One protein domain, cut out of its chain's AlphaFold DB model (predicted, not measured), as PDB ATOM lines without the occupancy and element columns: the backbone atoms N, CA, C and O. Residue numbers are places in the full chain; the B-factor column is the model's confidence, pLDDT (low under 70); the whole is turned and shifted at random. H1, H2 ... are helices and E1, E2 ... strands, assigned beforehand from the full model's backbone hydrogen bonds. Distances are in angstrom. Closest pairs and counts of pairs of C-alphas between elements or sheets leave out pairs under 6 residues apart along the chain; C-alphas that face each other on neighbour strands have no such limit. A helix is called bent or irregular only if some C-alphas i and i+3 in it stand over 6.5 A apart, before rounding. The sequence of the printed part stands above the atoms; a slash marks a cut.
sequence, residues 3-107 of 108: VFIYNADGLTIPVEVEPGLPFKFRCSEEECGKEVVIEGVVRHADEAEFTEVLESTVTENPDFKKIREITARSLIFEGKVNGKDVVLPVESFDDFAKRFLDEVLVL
ATOM      1  N   VAL A   3      72.789-141.675  65.496       98.19
ATOM      2  CA  VAL A   3      72.852-140.706  64.396       98.19
ATOM      3  C   VAL A   3      72.253-139.368  64.813       98.19
ATOM      4  O   VAL A   3      71.424-139.313  65.722       98.19
ATOM      5  N   PHE A   4      72.651-138.304  64.129       98.00
ATOM      6  CA  PHE A   4      71.977-137.013  64.152       98.00
ATOM      7  C   PHE A   4      71.070-136.887  62.932       98.00
ATOM      8  O   PHE A   4      71.538-137.047  61.806       98.00
ATOM      9  N   ILE A   5      69.796-136.563  63.152       98.25
ATOM     10  CA  ILE A   5      68.883-136.104  62.100       98.25
ATOM     11  C   ILE A   5      68.847-134.579  62.167       98.25
ATOM     12  O   ILE A   5      68.468-134.012  63.197       98.25
ATOM     13  N   TYR A   6      69.256-133.912  61.092       98.19
ATOM     14  CA  TYR A   6      69.296-132.450  61.052       98.19
ATOM     15  C   TYR A   6      67.966-131.860  60.593       98.19
ATOM     16  O   TYR A   6      67.287-132.424  59.741       98.19
ATOM     17  N   ASN A   7      67.628-130.691  61.138       97.75
ATOM     18  CA  ASN A   7      66.419-129.926  60.828       97.75
ATOM     19  C   ASN A   7      65.102-130.691  61.087       97.75
ATOM     20  O   ASN A   7      64.063-130.371  60.509       97.75
ATOM     21  N   ALA A   8      65.114-131.665  62.003       97.50
ATOM     22  CA  ALA A   8      63.907-132.322  62.486       97.50
ATOM     23  C   ALA A   8      63.109-131.324  63.332       97.50
ATOM     24  O   ALA A   8      63.460-131.031  64.474       97.50
ATOM     25  N   ASP A   9      62.077-130.744  62.717       95.94
ATOM     26  CA  ASP A   9      61.353-129.593  63.252       95.94
ATOM     27  C   ASP A   9      62.329-128.460  63.638       95.94
ATOM     28  O   ASP A   9      62.279-127.914  64.729       95.94
ATOM     29  N   GLY A  10      63.310-128.131  62.793       96.44
ATOM     30  CA  GLY A  10      64.279-127.066  63.101       96.44
ATOM     31  C   GLY A  10      65.319-127.399  64.179       96.44
ATOM     32  O   GLY A  10      66.086-126.520  64.561       96.44
ATOM     33  N   LEU A  11      65.377-128.644  64.661       96.88
ATOM     34  CA  LEU A  11      66.363-129.110  65.638       96.88
ATOM     35  C   LEU A  11      67.303-130.162  65.035       96.88
ATOM     36  O   LEU A  11      66.963-130.854  64.077       96.88
ATOM     37  N   THR A  12      68.489-130.303  65.627       97.06
ATOM     38  CA  THR A  12      69.339-131.485  65.434       97.06
ATOM     39  C   THR A  12      68.970-132.501  66.502       97.06
ATOM     40  O   THR A  12      69.212-132.256  67.684       97.06
ATOM     41  N   ILE A  13      68.391-133.631  66.103       97.31
ATOM     42  CA  ILE A  13      67.885-134.634  67.041       97.31
ATOM     43  C   ILE A  13      68.775-135.882  67.005       97.31
ATOM     44  O   ILE A  13      68.903-136.506  65.947       97.31
ATOM     45  N   PRO A  14      69.394-136.269  68.135       96.81
ATOM     46  CA  PRO A  14      70.105-137.532  68.244       96.81
ATOM     47  C   PRO A  14      69.122-138.692  68.436       96.81
ATOM     48  O   PRO A  14      68.278-138.654  69.328       96.81
ATOM     49  N   VAL A  15      69.262-139.748  67.638       97.19
ATOM     50  CA  VAL A  15      68.431-140.957  67.740       97.19
ATOM     51  C   VAL A  15      69.269-142.224  67.602       97.19
ATOM     52  O   VAL A  15      70.358-142.217  67.024       97.19
ATOM     53  N   GLU A  16      68.745-143.332  68.121       97.88
ATOM     54  CA  GLU A  16      69.284-144.667  67.878       97.88
ATOM     55  C   GLU A  16      68.397-145.413  66.879       97.88
ATOM     56  O   GLU A  16      67.187-145.520  67.070       97.88
ATOM     57  N   VAL A  17      69.005-145.896  65.795       97.69
ATOM     58  CA  VAL A  17      68.307-146.506  64.654       97.69
ATOM     59  C   VAL A  17      69.057-147.718  64.119       97.69
ATOM     60  O   VAL A  17      70.272-147.841  64.288       97.69
ATOM     61  N   GLU A  18      68.351-148.586  63.407       97.81
ATOM     62  CA  GLU A  18      68.940-149.603  62.538       97.81
ATOM     63  C   GLU A  18      68.647-149.214  61.079       97.81
ATOM     64  O   GLU A  18      67.471-149.136  60.712       97.81
ATOM     65  N   PRO A  19      69.666-148.896  60.253       96.62
ATOM     66  CA  PRO A  19      69.431-148.456  58.882       96.62
ATOM     67  C   PRO A  19      68.609-149.463  58.070       96.62
ATOM     68  O   PRO A  19      68.871-150.662  58.095       96.62
ATOM     69  N   GLY A  20      67.619-148.963  57.335       97.75
ATOM     70  CA  GLY A  20      66.676-149.765  56.557       97.75
ATOM     71  C   GLY A  20      65.469-150.285  57.344       97.75
ATOM     72  O   GLY A  20      64.527-150.768  56.717       97.75
ATOM     73  N   LEU A  21      65.445-150.157  58.677       98.25
ATOM     74  CA  LEU A  21      64.290-150.524  59.496       98.25
ATOM     75  C   LEU A  21      63.490-149.292  59.947       98.25
ATOM     76  O   LEU A  21      64.071-148.245  60.249       98.25
ATOM     77  N   PRO A  22      62.151-149.405  60.019       98.19
ATOM     78  CA  PRO A  22      61.316-148.339  60.538       98.19
ATOM     79  C   PRO A  22      61.516-148.173  62.042       98.19
ATOM     80  O   PRO A  22      61.608-149.148  62.790       98.19
ATOM     81  N   PHE A  23      61.512-146.926  62.494       98.31
ATOM     82  CA  PHE A  23      61.571-146.575  63.904       98.31
ATOM     83  C   PHE A  23      60.579-145.460  64.231       98.31
ATOM     84  O   PHE A  23      60.102-144.729  63.357       98.31
ATOM     85  N   LYS A  24      60.281-145.335  65.524       98.06
ATOM     86  CA  LYS A  24      59.530-144.221  66.092       98.06
ATOM     87  C   LYS A  24      60.286-143.671  67.289       98.06
ATOM     88  O   LYS A  24      60.671-144.424  68.180       98.06
ATOM     89  N   PHE A  25      60.460-142.361  67.309       98.06
ATOM     90  CA  PHE A  25      61.120-141.634  68.379       98.06
ATOM     91  C   PHE A  25      60.237-140.470  68.828       98.06
ATOM     92  O   PHE A  25      59.569-139.836  68.012       98.06
ATOM     93  N   ARG A  26      60.223-140.194  70.133       97.56
ATOM     94  CA  ARG A  26      59.531-139.044  70.717       97.56
ATOM     95  C   ARG A  26      60.488-138.336  71.661       97.56
ATOM     96  O   ARG A  26      60.998-138.976  72.573       97.56
ATOM     97  N   CYS A  27      60.672-137.040  71.451       95.75
ATOM     98  CA  CYS A  27      61.304-136.138  72.401       95.75
ATOM     99  C   CYS A  27      60.228-135.257  73.026       95.75
ATOM    100  O   CYS A  27      59.411-134.670  72.309       95.75
ATOM    101  N   SER A  28      60.202-135.198  74.351       95.44
ATOM    102  CA  SER A  28      59.258-134.347  75.071       95.44
ATOM    103  C   SER A  28      59.678-132.872  75.040       95.44
ATOM    104  O   SER A  28      60.828-132.535  74.752       95.44
ATOM    105  N   GLU A  29      58.746-131.977  75.378       95.50
ATOM    106  CA  GLU A  29      59.044-130.548  75.544       95.50
ATOM    107  C   GLU A  29      60.098-130.288  76.630       95.50
ATOM    108  O   GLU A  29      60.926-129.399  76.471       95.50
ATOM    109  N   GLU A  30      60.131-131.098  77.690       95.62
ATOM    110  CA  GLU A  30      61.136-130.997  78.754       95.62
ATOM    111  C   GLU A  30      62.556-131.303  78.248       95.62
ATOM    112  O   GLU A  30      63.518-130.662  78.665       95.62
ATOM    113  N   GLU A  31      62.692-132.249  77.317       90.94
ATOM    114  CA  GLU A  31      63.989-132.699  76.797       90.94
ATOM    115  C   GLU A  31      64.487-131.854  75.618       90.94
ATOM    116  O   GLU A  31      65.675-131.541  75.542       90.94
ATOM    117  N   CYS A  32      63.595-131.484  74.693       91.12
ATOM    118  CA  CYS A  32      63.950-130.787  73.452       91.12
ATOM    119  C   CYS A  32      63.523-129.310  73.415       91.12
ATOM    120  O   CYS A  32      63.737-128.636  72.406       91.12
ATOM    121  N   GLY A  33      62.879-128.796  74.467       93.75
ATOM    122  CA  GLY A  33      62.256-127.464  74.479       93.75
ATOM    123  C   GLY A  33      60.965-127.375  73.654       93.75
ATOM    124  O   GLY A  33      60.346-126.315  73.599       93.75
ATOM    125  N   LYS A  34      60.577-128.473  72.992       94.94
ATOM    126  CA  LYS A  34      59.302-128.688  72.298       94.94
ATOM    127  C   LYS A  34      59.079-130.171  72.017       94.94
ATOM    128  O   LYS A  34      60.030-130.947  71.974       94.94
ATOM    129  N   GLU A  35      57.826-130.552  71.797       96.88
ATOM    130  CA  GLU A  35      57.497-131.919  71.409       96.88
ATOM    131  C   GLU A  35      57.920-132.215  69.960       96.88
ATOM    132  O   GLU A  35      57.539-131.512  69.021       96.88
ATOM    133  N   VAL A  36      58.685-133.295  69.782       97.88
ATOM    134  CA  VAL A  36      59.097-133.805  68.469       97.88
ATOM    135  C   VAL A  36      58.795-135.296  68.388       97.88
ATOM    136  O   VAL A  36      59.291-136.086  69.187       97.88
ATOM    137  N   VAL A  37      58.009-135.696  67.394       98.31
ATOM    138  CA  VAL A  37      57.721-137.093  67.054       98.31
ATOM    139  C   VAL A  37      58.303-137.384  65.678       98.31
ATOM    140  O   VAL A  37      57.940-136.731  64.704       98.31
ATOM    141  N   ILE A  38      59.189-138.374  65.598       98.50
ATOM    142  CA  ILE A  38      59.839-138.817  64.362       98.50
ATOM    143  C   ILE A  38      59.390-140.244  64.073       98.50
ATOM    144  O   ILE A  38      59.492-141.114  64.938       98.50
ATOM    145  N   GLU A  39      58.907-140.490  62.863       98.69
ATOM    146  CA  GLU A  39      58.476-141.807  62.394       98.69
ATOM    147  C   GLU A  39      58.993-142.022  60.977       98.69
ATOM    148  O   GLU A  39      58.655-141.254  60.081       98.69
ATOM    149  N   GLY A  40      59.801-143.051  60.741       98.56
ATOM    150  CA  GLY A  40      60.350-143.276  59.407       98.56
ATOM    151  C   GLY A  40      61.510-144.247  59.393       98.56
ATOM    152  O   GLY A  40      61.637-145.082  60.285       98.56
ATOM    153  N   VAL A  41      62.348-144.131  58.370       98.62
ATOM    154  CA  VAL A  41      63.506-144.997  58.144       98.62
ATOM    155  C   VAL A  41      64.728-144.120  57.902       98.62
ATOM    156  O   VAL A  41      64.667-143.148  57.151       98.62
ATOM    157  N   VAL A  42      65.852-144.474  58.518       98.69
ATOM    158  CA  VAL A  42      67.163-143.990  58.071       98.69
ATOM    159  C   VAL A  42      67.685-144.980  57.042       98.69
ATOM    160  O   VAL A  42      67.744-146.174  57.331       98.69
ATOM    161  N   ARG A  43      68.058-144.521  55.851       98.19
ATOM    162  CA  ARG A  43      68.576-145.382  54.783       98.19
ATOM    163  C   ARG A  43      69.847-144.823  54.175       98.19
ATOM    164  O   ARG A  43      70.148-143.639  54.307       98.19
ATOM    165  N   HIS A  44      70.563-145.695  53.476       97.88
ATOM    166  CA  HIS A  44      71.668-145.265  52.641       97.88
ATOM    167  C   HIS A  44      71.168-144.457  51.440       97.88
ATOM    168  O   HIS A  44      70.115-144.756  50.868       97.88
ATOM    169  N   ALA A  45      71.952-143.449  51.087       97.56
ATOM    170  CA  ALA A  45      71.806-142.616  49.904       97.56
ATOM    171  C   ALA A  45      73.158-142.553  49.190       97.56
ATOM    172  O   ALA A  45      74.206-142.724  49.825       97.56
ATOM    173  N   ASP A  46      73.141-142.309  47.882       97.88
ATOM    174  CA  ASP A  46      74.365-141.905  47.199       97.88
ATOM    175  C   ASP A  46      74.711-140.438  47.515       97.88
ATOM    176  O   ASP A  46      73.923-139.687  48.097       97.88
ATOM    177  N   GLU A  47      75.930-140.030  47.165       96.88
ATOM    178  CA  GLU A  47      76.425-138.690  47.483       96.88
ATOM    179  C   GLU A  47      75.610-137.582  46.795       96.88
ATOM    180  O   GLU A  47      75.467-136.489  47.355       96.88
ATOM    181  N   ALA A  48      75.065-137.845  45.603       97.69
ATOM    182  CA  ALA A  48      74.288-136.868  44.850       97.69
ATOM    183  C   ALA A  48      72.934-136.623  45.524       97.69
ATOM    184  O   ALA A  48      72.593-135.471  45.797       97.69
ATOM    185  N   GLU A  49      72.225-137.695  45.874       98.31
ATOM    186  CA  GLU A  49      70.974-137.647  46.630       98.31
ATOM    187  C   GLU A  49      71.171-136.969  47.990       98.31
ATOM    188  O   GLU A  49      70.434-136.048  48.347       98.31
ATOM    189  N   PHE A  50      72.208-137.360  48.739       98.44
ATOM    190  CA  PHE A  50      72.510-136.719  50.016       98.44
ATOM    191  C   PHE A  50      72.752-135.215  49.842       98.44
ATOM    192  O   PHE A  50      72.266-134.408  50.634       98.44
ATOM    193  N   THR A  51      73.507-134.826  48.810       97.81
ATOM    194  CA  THR A  51      73.824-133.417  48.543       97.81
ATOM    195  C   THR A  51      72.567-132.616  48.198       97.81
ATOM    196  O   THR A  51      72.422-131.493  48.676       97.81
ATOM    197  N   GLU A  52      71.632-133.186  47.436       98.19
ATOM    198  CA  GLU A  52      70.338-132.556  47.150       98.19
ATOM    199  C   GLU A  52      69.528-132.326  48.434       98.19
ATOM    200  O   GLU A  52      69.090-131.205  48.704       98.19
ATOM    201  N   VAL A  53      69.397-133.360  49.269       98.44
ATOM    202  CA  VAL A  53      68.678-133.291  50.552       98.44
ATOM    203  C   VAL A  53      69.310-132.259  51.490       98.44
ATOM    204  O   VAL A  53      68.607-131.477  52.141       98.44
ATOM    205  N   LEU A  54      70.642-132.218  51.540       98.12
ATOM    206  CA  LEU A  54      71.396-131.255  52.330       98.12
ATOM    207  C   LEU A  54      71.123-129.820  51.873       98.12
ATOM    208  O   LEU A  54      70.812-128.959  52.698       98.12
ATOM    209  N   GLU A  55      71.221-129.546  50.573       98.06
ATOM    210  CA  GLU A  55      71.022-128.196  50.045       98.06
ATOM    211  C   GLU A  55      69.560-127.747  50.152       98.06
ATOM    212  O   GLU A  55      69.311-126.580  50.470       98.06
ATOM    213  N   SER A  56      68.597-128.662  49.994       97.81
ATOM    214  CA  SER A  56      67.184-128.383  50.288       97.81
ATOM    215  C   SER A  56      67.004-127.986  51.752       97.81
ATOM    216  O   SER A  56      66.427-126.942  52.048       97.81
ATOM    217  N   THR A  57      67.596-128.752  52.673       98.00
ATOM    218  CA  THR A  57      67.535-128.480  54.117       98.00
ATOM    219  C   THR A  57      68.102-127.106  54.469       98.00
ATOM    220  O   THR A  57      67.478-126.348  55.209       98.00
ATOM    221  N   VAL A  58      69.266-126.748  53.918       97.56
ATOM    222  CA  VAL A  58      69.905-125.442  54.163       97.56
ATOM    223  C   VAL A  58      69.126-124.292  53.517       97.56
ATOM    224  O   VAL A  58      69.121-123.177  54.042       97.56
ATOM    225  N   THR A  59      68.475-124.539  52.381       97.44
ATOM    226  CA  THR A  59      67.630-123.545  51.706       97.44
ATOM    227  C   THR A  59      66.359-123.271  52.506       97.44
ATOM    228  O   THR A  59      65.991-122.110  52.681       97.44
ATOM    229  N   GLU A  60      65.715-124.316  53.026       96.38
ATOM    230  CA  GLU A  60      64.532-124.201  53.883       96.38
ATOM    231  C   GLU A  60      64.858-123.577  55.242       96.38
ATOM    232  O   GLU A  60      64.075-122.777  55.756       96.38
ATOM    233  N   ASN A  61      66.016-123.919  55.814       96.44
ATOM    234  CA  ASN A  61      66.466-123.404  57.098       96.44
ATOM    235  C   ASN A  61      67.955-122.994  57.069       96.44
ATOM    236  O   ASN A  61      68.845-123.818  57.315       96.44
ATOM    237  N   PRO A  62      68.249-121.702  56.827       95.88
ATOM    238  CA  PRO A  62      69.613-121.181  56.754       95.88
ATOM    239  C   PRO A  62      70.460-121.351  58.022       95.88
ATOM    240  O   PRO A  62      71.688-121.258  57.928       95.88
ATOM    241  N   ASP A  63      69.853-121.608  59.184       95.94
ATOM    242  CA  ASP A  63      70.587-121.851  60.434       95.94
ATOM    243  C   ASP A  63      71.407-123.149  60.366       95.94
ATOM    244  O   ASP A  63      72.433-123.291  61.033       95.94
ATOM    245  N   PHE A  64      71.027-124.066  59.472       96.00
ATOM    246  CA  PHE A  64      71.717-125.331  59.255       96.00
ATOM    247  C   PHE A  64      72.890-125.245  58.271       96.00
ATOM    248  O   PHE A  64      73.480-126.269  57.957       96.00
ATOM    249  N   LYS A  65      73.323-124.058  57.816       95.25
ATOM    250  CA  LYS A  65      74.447-123.910  56.857       95.25
ATOM    251  C   LYS A  65      75.717-124.692  57.212       95.25
ATOM    252  O   LYS A  65      76.413-125.129  56.298       95.25
ATOM    253  N   LYS A  66      76.017-124.870  58.505       91.81
ATOM    254  CA  LYS A  66      77.193-125.628  58.968       91.81
ATOM    255  C   LYS A  66      77.185-127.091  58.528       91.81
ATOM    256  O   LYS A  66      78.249-127.667  58.358       91.81
ATOM    257  N   ILE A  67      76.019-127.690  58.273       93.00
ATOM    258  CA  ILE A  67      75.956-129.097  57.853       93.00
ATOM    259  C   ILE A  67      76.578-129.326  56.466       93.00
ATOM    260  O   ILE A  67      76.867-130.463  56.121       93.00
ATOM    261  N   ARG A  68      76.864-128.270  55.683       94.25
ATOM    262  CA  ARG A  68      77.652-128.370  54.437       94.25
ATOM    263  C   ARG A  68      79.058-128.936  54.645       94.25
ATOM    264  O   ARG A  68      79.635-129.465  53.698       94.25
ATOM    265  N   GLU A  69      79.587-128.832  55.863       92.25
ATOM    266  CA  GLU A  69      80.892-129.369  56.261       92.25
ATOM    267  C   GLU A  69      80.870-130.899  56.421       92.25
ATOM    268  O   GLU A  69      81.931-131.514  56.504       92.25
ATOM    269  N   ILE A  70      79.691-131.540  56.416       92.38
ATOM    270  CA  ILE A  70      79.573-133.001  56.466       92.38
ATOM    271  C   ILE A  70      80.269-133.621  55.248       92.38
ATOM    272  O   ILE A  70      79.908-133.383  54.088       92.38
ATOM    273  N   THR A  71      81.254-134.467  55.539       89.06
ATOM    274  CA  THR A  71      82.038-135.215  54.550       89.06
ATOM    275  C   THR A  71      81.487-136.625  54.332       89.06
ATOM    276  O   THR A  71      81.551-137.144  53.220       89.06
ATOM    277  N   ALA A  72      80.882-137.237  55.355       91.25
ATOM    278  CA  ALA A  72      80.269-138.561  55.276       91.25
ATOM    279  C   ALA A  72      78.827-138.491  54.735       91.25
ATOM    280  O   ALA A  72      77.846-138.570  55.473       91.25
ATOM    281  N   ARG A  73      78.700-138.339  53.416       93.44
ATOM    282  CA  ARG A  73      77.433-138.105  52.700       93.44
ATOM    283  C   ARG A  73      76.755-139.401  52.258       93.44
ATOM    284  O   ARG A  73      76.756-139.728  51.076       93.44
ATOM    285  N   SER A  74      76.248-140.178  53.214       96.06
ATOM    286  CA  SER A  74      75.791-141.552  52.925       96.06
ATOM    287  C   SER A  74      74.463-141.966  53.549       96.06
ATOM    288  O   SER A  74      73.992-143.066  53.259       96.06
ATOM    289  N   LEU A  75      73.860-141.135  54.405       98.19
ATOM    290  CA  LEU A  75      72.634-141.474  55.128       98.19
ATOM    291  C   LEU A  75      71.610-140.348  55.037       98.19
ATOM    292  O   LEU A  75      71.926-139.181  55.254       98.19
ATOM    293  N   ILE A  76      70.358-140.713  54.796       98.62
ATOM    294  CA  ILE A  76      69.224-139.796  54.883       98.62
ATOM    295  C   ILE A  76      68.110-140.423  55.715       98.62
ATOM    296  O   ILE A  76      68.019-141.645  55.855       98.62
ATOM    297  N   PHE A  77      67.260-139.574  56.268       98.75
ATOM    298  CA  PHE A  77      66.005-139.949  56.893       98.75
ATOM    299  C   PHE A  77      64.864-139.683  55.918       98.75
ATOM    300  O   PHE A  77      64.793-138.596  55.352       98.75
ATOM    301  N   GLU A  78      63.948-140.637  55.795       98.62
ATOM    302  CA  GLU A  78      62.679-140.478  55.090       98.62
ATOM    303  C   GLU A  78      61.527-140.855  56.014       98.62
ATOM    304  O   GLU A  78      61.505-141.944  56.601       98.62
ATOM    305  N   GLY A  79      60.546-139.967  56.134       98.44
ATOM    306  CA  GLY A  79      59.368-140.232  56.944       98.44
ATOM    307  C   GLY A  79      58.670-138.960  57.379       98.44
ATOM    308  O   GLY A  79      58.585-137.991  56.632       98.44
ATOM    309  N   LYS A  80      58.152-138.974  58.604       98.75
ATOM    310  CA  LYS A  80      57.374-137.893  59.189       98.75
ATOM    311  C   LYS A  80      58.065-137.315  60.411       98.75
ATOM    312  O   LYS A  80      58.490-138.054  61.298       98.75
ATOM    313  N   VAL A  81      58.079-135.990  60.493       98.38
ATOM    314  CA  VAL A  81      58.389-135.251  61.720       98.38
ATOM    315  C   VAL A  81      57.156-134.440  62.100       98.38
ATOM    316  O   VAL A  81      56.662-133.646  61.301       98.38
ATOM    317  N   ASN A  82      56.603-134.690  63.289       97.75
ATOM    318  CA  ASN A  82      55.340-134.107  63.759       97.75
ATOM    319  C   ASN A  82      54.197-134.245  62.726       97.75
ATOM    320  O   ASN A  82      53.393-133.339  62.519       97.75
ATOM    321  N   GLY A  83      54.142-135.395  62.044       97.56
ATOM    322  CA  GLY A  83      53.134-135.715  61.027       97.56
ATOM    323  C   GLY A  83      53.407-135.160  59.622       97.56
ATOM    324  O   GLY A  83      52.760-135.613  58.674       97.56
ATOM    325  N   LYS A  84      54.372-134.245  59.459       97.94
ATOM    326  CA  LYS A  84      54.775-133.681  58.162       97.94
ATOM    327  C   LYS A  84      55.796-134.586  57.477       97.94
ATOM    328  O   LYS A  84      56.812-134.911  58.083       97.94
ATOM    329  N   ASP A  85      55.538-134.944  56.222       98.38
ATOM    330  CA  ASP A  85      56.479-135.702  55.395       98.38
ATOM    331  C   ASP A  85      57.733-134.872  55.090       98.38
ATOM    332  O   ASP A  85      57.637-133.714  54.673       98.38
ATOM    333  N   VAL A  86      58.904-135.461  55.332       98.44
ATOM    334  CA  VAL A  86      60.215-134.834  55.146       98.44
ATOM    335  C   VAL A  86      61.255-135.858  54.697       98.44
ATOM    336  O   VAL A  86      61.156-137.050  55.001       98.44
ATOM    337  N   VAL A  87      62.288-135.354  54.026       98.56
ATOM    338  CA  VAL A  87      63.544-136.062  53.779       98.56
ATOM    339  C   VAL A  87      64.665-135.203  54.350       98.56
ATOM    340  O   VAL A  87      64.748-134.023  54.015       98.56
ATOM    341  N   LEU A  88      65.473-135.752  55.255       98.69
ATOM    342  CA  LEU A  88      66.448-134.980  56.036       98.69
ATOM    343  C   LEU A  88      67.836-135.629  56.001       98.69
ATOM    344  O   LEU A  88      67.929-136.859  55.989       98.69
ATOM    345  N   PRO A  89      68.923-134.839  56.018       98.38
ATOM    346  CA  PRO A  89      70.268-135.384  56.037       98.38
ATOM    347  C   PRO A  89      70.564-135.986  57.412       98.38
ATOM    348  O   PRO A  89      70.111-135.483  58.448       98.38
ATOM    349  N   VAL A  90      71.340-137.069  57.411       98.44
ATOM    350  CA  VAL A  90      71.707-137.813  58.616       98.44
ATOM    351  C   VAL A  90      73.221-137.995  58.674       98.44
ATOM    352  O   VAL A  90      73.834-138.433  57.707       98.44
ATOM    353  N   GLU A  91      73.827-137.694  59.820       97.81
ATOM    354  CA  GLU A  91      75.250-137.966  60.084       97.81
ATOM    355  C   GLU A  91      75.354-138.984  61.223       97.81
ATOM    356  O   GLU A  91      74.650-138.889  62.234       97.81
ATOM    357  N   SER A  92      76.215-139.992  61.070       97.44
ATOM    358  CA  SER A  92      76.486-140.920  62.166       97.44
ATOM    359  C   SER A  92      77.276-140.221  63.273       97.44
ATOM    360  O   SER A  92      78.050-139.298  63.017       97.44
ATOM    361  N   PHE A  93      77.121-140.667  64.520       96.12
ATOM    362  CA  PHE A  93      77.920-140.121  65.622       96.12
ATOM    363  C   PHE A  93      79.422-140.328  65.400       96.12
ATOM    364  O   PHE A  93      80.216-139.462  65.763       96.12
ATOM    365  N   ASP A  94      79.803-141.451  64.792       94.69
ATOM    366  CA  ASP A  94      81.201-141.772  64.515       94.69
ATOM    367  C   ASP A  94      81.793-140.820  63.471       94.69
ATOM    368  O   ASP A  94      82.927-140.367  63.625       94.69
ATOM    369  N   ASP A  95      81.034-140.478  62.430       94.81
ATOM    370  CA  ASP A  95      81.500-139.562  61.388       94.81
ATOM    371  C   ASP A  95      81.514-138.111  61.870       94.81
ATOM    372  O   ASP A  95      82.505-137.411  61.647       94.81
ATOM    373  N   PHE A  96      80.500-137.702  62.638       94.25
ATOM    374  CA  PHE A  96      80.513-136.421  63.343       94.25
ATOM    375  C   PHE A  96      81.753-136.299  64.240       94.25
ATOM    376  O   PHE A  96      82.447-135.284  64.211       94.25
ATOM    377  N   ALA A  97      82.060-137.337  65.028       92.19
ATOM    378  CA  ALA A  97      83.207-137.335  65.931       92.19
ATOM    379  C   ALA A  97      84.541-137.263  65.177       92.19
ATOM    380  O   ALA A  97      85.418-136.500  65.582       92.19
ATOM    381  N   LYS A  98      84.699-138.014  64.078       91.06
ATOM    382  CA  LYS A  98      85.896-137.935  63.221       91.06
ATOM    383  C   LYS A  98      86.084-136.525  62.676       91.06
ATOM    384  O   LYS A  98      87.143-135.942  62.875       91.06
ATOM    385  N   ARG A  99      85.036-135.953  62.078       87.75
ATOM    386  CA  ARG A  99      85.073-134.598  61.523       87.75
ATOM    387  C   ARG A  99      85.406-133.557  62.590       87.75
ATOM    388  O   ARG A  99      86.277-132.721  62.381       87.75
ATOM    389  N   PHE A 100      84.773-133.647  63.759       86.06
ATOM    390  CA  PHE A 100      85.059-132.756  64.882       86.06
ATOM    391  C   PHE A 100      86.522-132.847  65.338       86.06
ATOM    392  O   PHE A 100      87.158-131.826  65.594       86.06
ATOM    393  N   LEU A 101      87.079-134.058  65.435       84.75
ATOM    394  CA  LEU A 101      88.485-134.248  65.797       84.75
ATOM    395  C   LEU A 101      89.430-133.694  64.729       84.75
ATOM    396  O   LEU A 101      90.415-133.057  65.096       84.75
ATOM    397  N   ASP A 102      89.128-133.885  63.448       80.31
ATOM    398  CA  ASP A 102      89.937-133.352  62.351       80.31
ATOM    399  C   ASP A 102      89.943-131.814  62.360       80.31
ATOM    400  O   ASP A 102      90.998-131.194  62.246       80.31
ATOM    401  N   GLU A 103      88.795-131.178  62.594       72.44
ATOM    402  CA  GLU A 103      88.694-129.716  62.701       72.44
ATOM    403  C   GLU A 103      89.447-129.158  63.925       72.44
ATOM    404  O   GLU A 103      90.098-128.114  63.842       72.44
ATOM    405  N   VAL A 104      89.400-129.853  65.069       63.88
ATOM    406  CA  VAL A 104      90.047-129.408  66.318       63.88
ATOM    407  C   VAL A 104      91.554-129.688  66.329       63.88
ATOM    408  O   VAL A 104      92.322-128.880  66.852       63.88
ATOM    409  N   LEU A 105      92.006-130.814  65.771       57.22
ATOM    410  CA  LEU A 105      93.421-131.206  65.772       57.22
ATOM    411  C   LEU A 105      94.254-130.463  64.721       57.22
ATOM    412  O   LEU A 105      95.462-130.340  64.906       57.22
ATOM    413  N   VAL A 106      93.630-129.931  63.664       53.19
ATOM    414  CA  VAL A 106      94.298-129.097  62.646       53.19
ATOM    415  C   VAL A 106      94.530-127.654  63.136       53.19
ATOM    416  O   VAL A 106      95.365-126.944  62.582       53.19
ATOM    417  N   LEU A 107      93.886-127.225  64.230       49.44
ATOM    418  CA  LEU A 107      94.129-125.932  64.893       49.44
ATOM    419  C   LEU A 107      95.317-125.952  65.887       49.44
ATOM    420  O   LEU A 107      95.318-125.198  66.865       49.44
TER     421      LEU A 107
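What this domain is: This is residues 3 to 107 of the 108 residues of an uncharacterized protein of Thermococcus pacificus (UniProt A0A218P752). Picture one antiparallel sheet, curled like part of a barrel and folded back on itself, with E2 and E1 facing E5, E4 and E3 across the hinge strand E6. Helix H2 packs on this sheet, mostly at E6, and H3 folds back beside H2; small H1 sits between E3 and E4, and H4 ends the picture, with residues 100 to 107 sticking out. The printed part has 105 residues, with four named helices and six named strands in the order E1 E2 E3 H1 E4 H2 H3 E5 E6 H4; the sheet runs E2 E1 E6 E5 E4 E3, and the class is mixed. It is compact, with a radius of gyration of the C-alphas of 13.5 A and spans of 40 by 31 by 27 A.

How they stand to each other: Begin with the hairpin of E1, residues 3 to 8, and edge strand E2, residues 11 to 16, where N 5 and O 13 are 2.9 A apart. The other edge strand E3, residues 22 to 27, is antiparallel to E4, residues 36 to 44, with N 25 and O 38 at 2.8 A. Between them H1, residues 29 to 32, only grazes the sheet. E5, residues 75 to 81, is antiparallel to E4, with N 78 and O 41 at 2.9 A, and forms a hairpin with E6, residues 84 to 92, with N 88 and O 77 at 2.9 A. E6 bends by 54 degrees at residue 87 and is antiparallel to E1, with N 4 and O 91 at 2.8 A. This is a folded sheet, bent back into two leaves that face each other. H2, residues 47 to 60, is on the sheet at a height of 9.1 A; its closest C-alphas to E6 are those of Leu 54 and Pro 89, 5.7 A. With its residues 54 to 58 it touches H3, residues 62 to 69, in a helical hairpin at a shallow tilt of 24 degrees, opposite ways; Val 58 and Phe 64 have the closest C-alphas, 5.4 A. H3 is irregular: C-alphas 63 and 66 are 7.7 A apart. H4, residues 93 to 105, stands up from the sheet at 44 degrees and is apart from H2. Every O i to N i+4 pair is within hydrogen-bond range in H2 and H4; in H3 0 of 4 are, against 4 of 5 O i to N i+3 pairs, and H1 is too short for an i+4 pair.

Where its parts are: Find C-alpha 3 at (72.852, -140.706, 64.396), where E1 begins its 12.4 A; E2 spans 16.0 A, E3 17.0 A and H1 5.3 A. E4 covers 23.2 A, ending at C-alpha 44, (71.668, -145.265, 52.641). Then come H2 with 19.8 A, H3 with 13.9 A, E5 with 16.9 A, E6 with 23.2 A, and H4 with 17.9 A, which ends at C-alpha 105, (93.421, -131.206, 65.772).

The domain as a whole: The C-alphas farthest apart, those of Gly 83 and Leu 107, are 42.3 A apart. The printed part has no cut, and its links are tight. Mean pLDDT of the printed part is 94.5; look for low confidence, under 70, at residues 104 to 107.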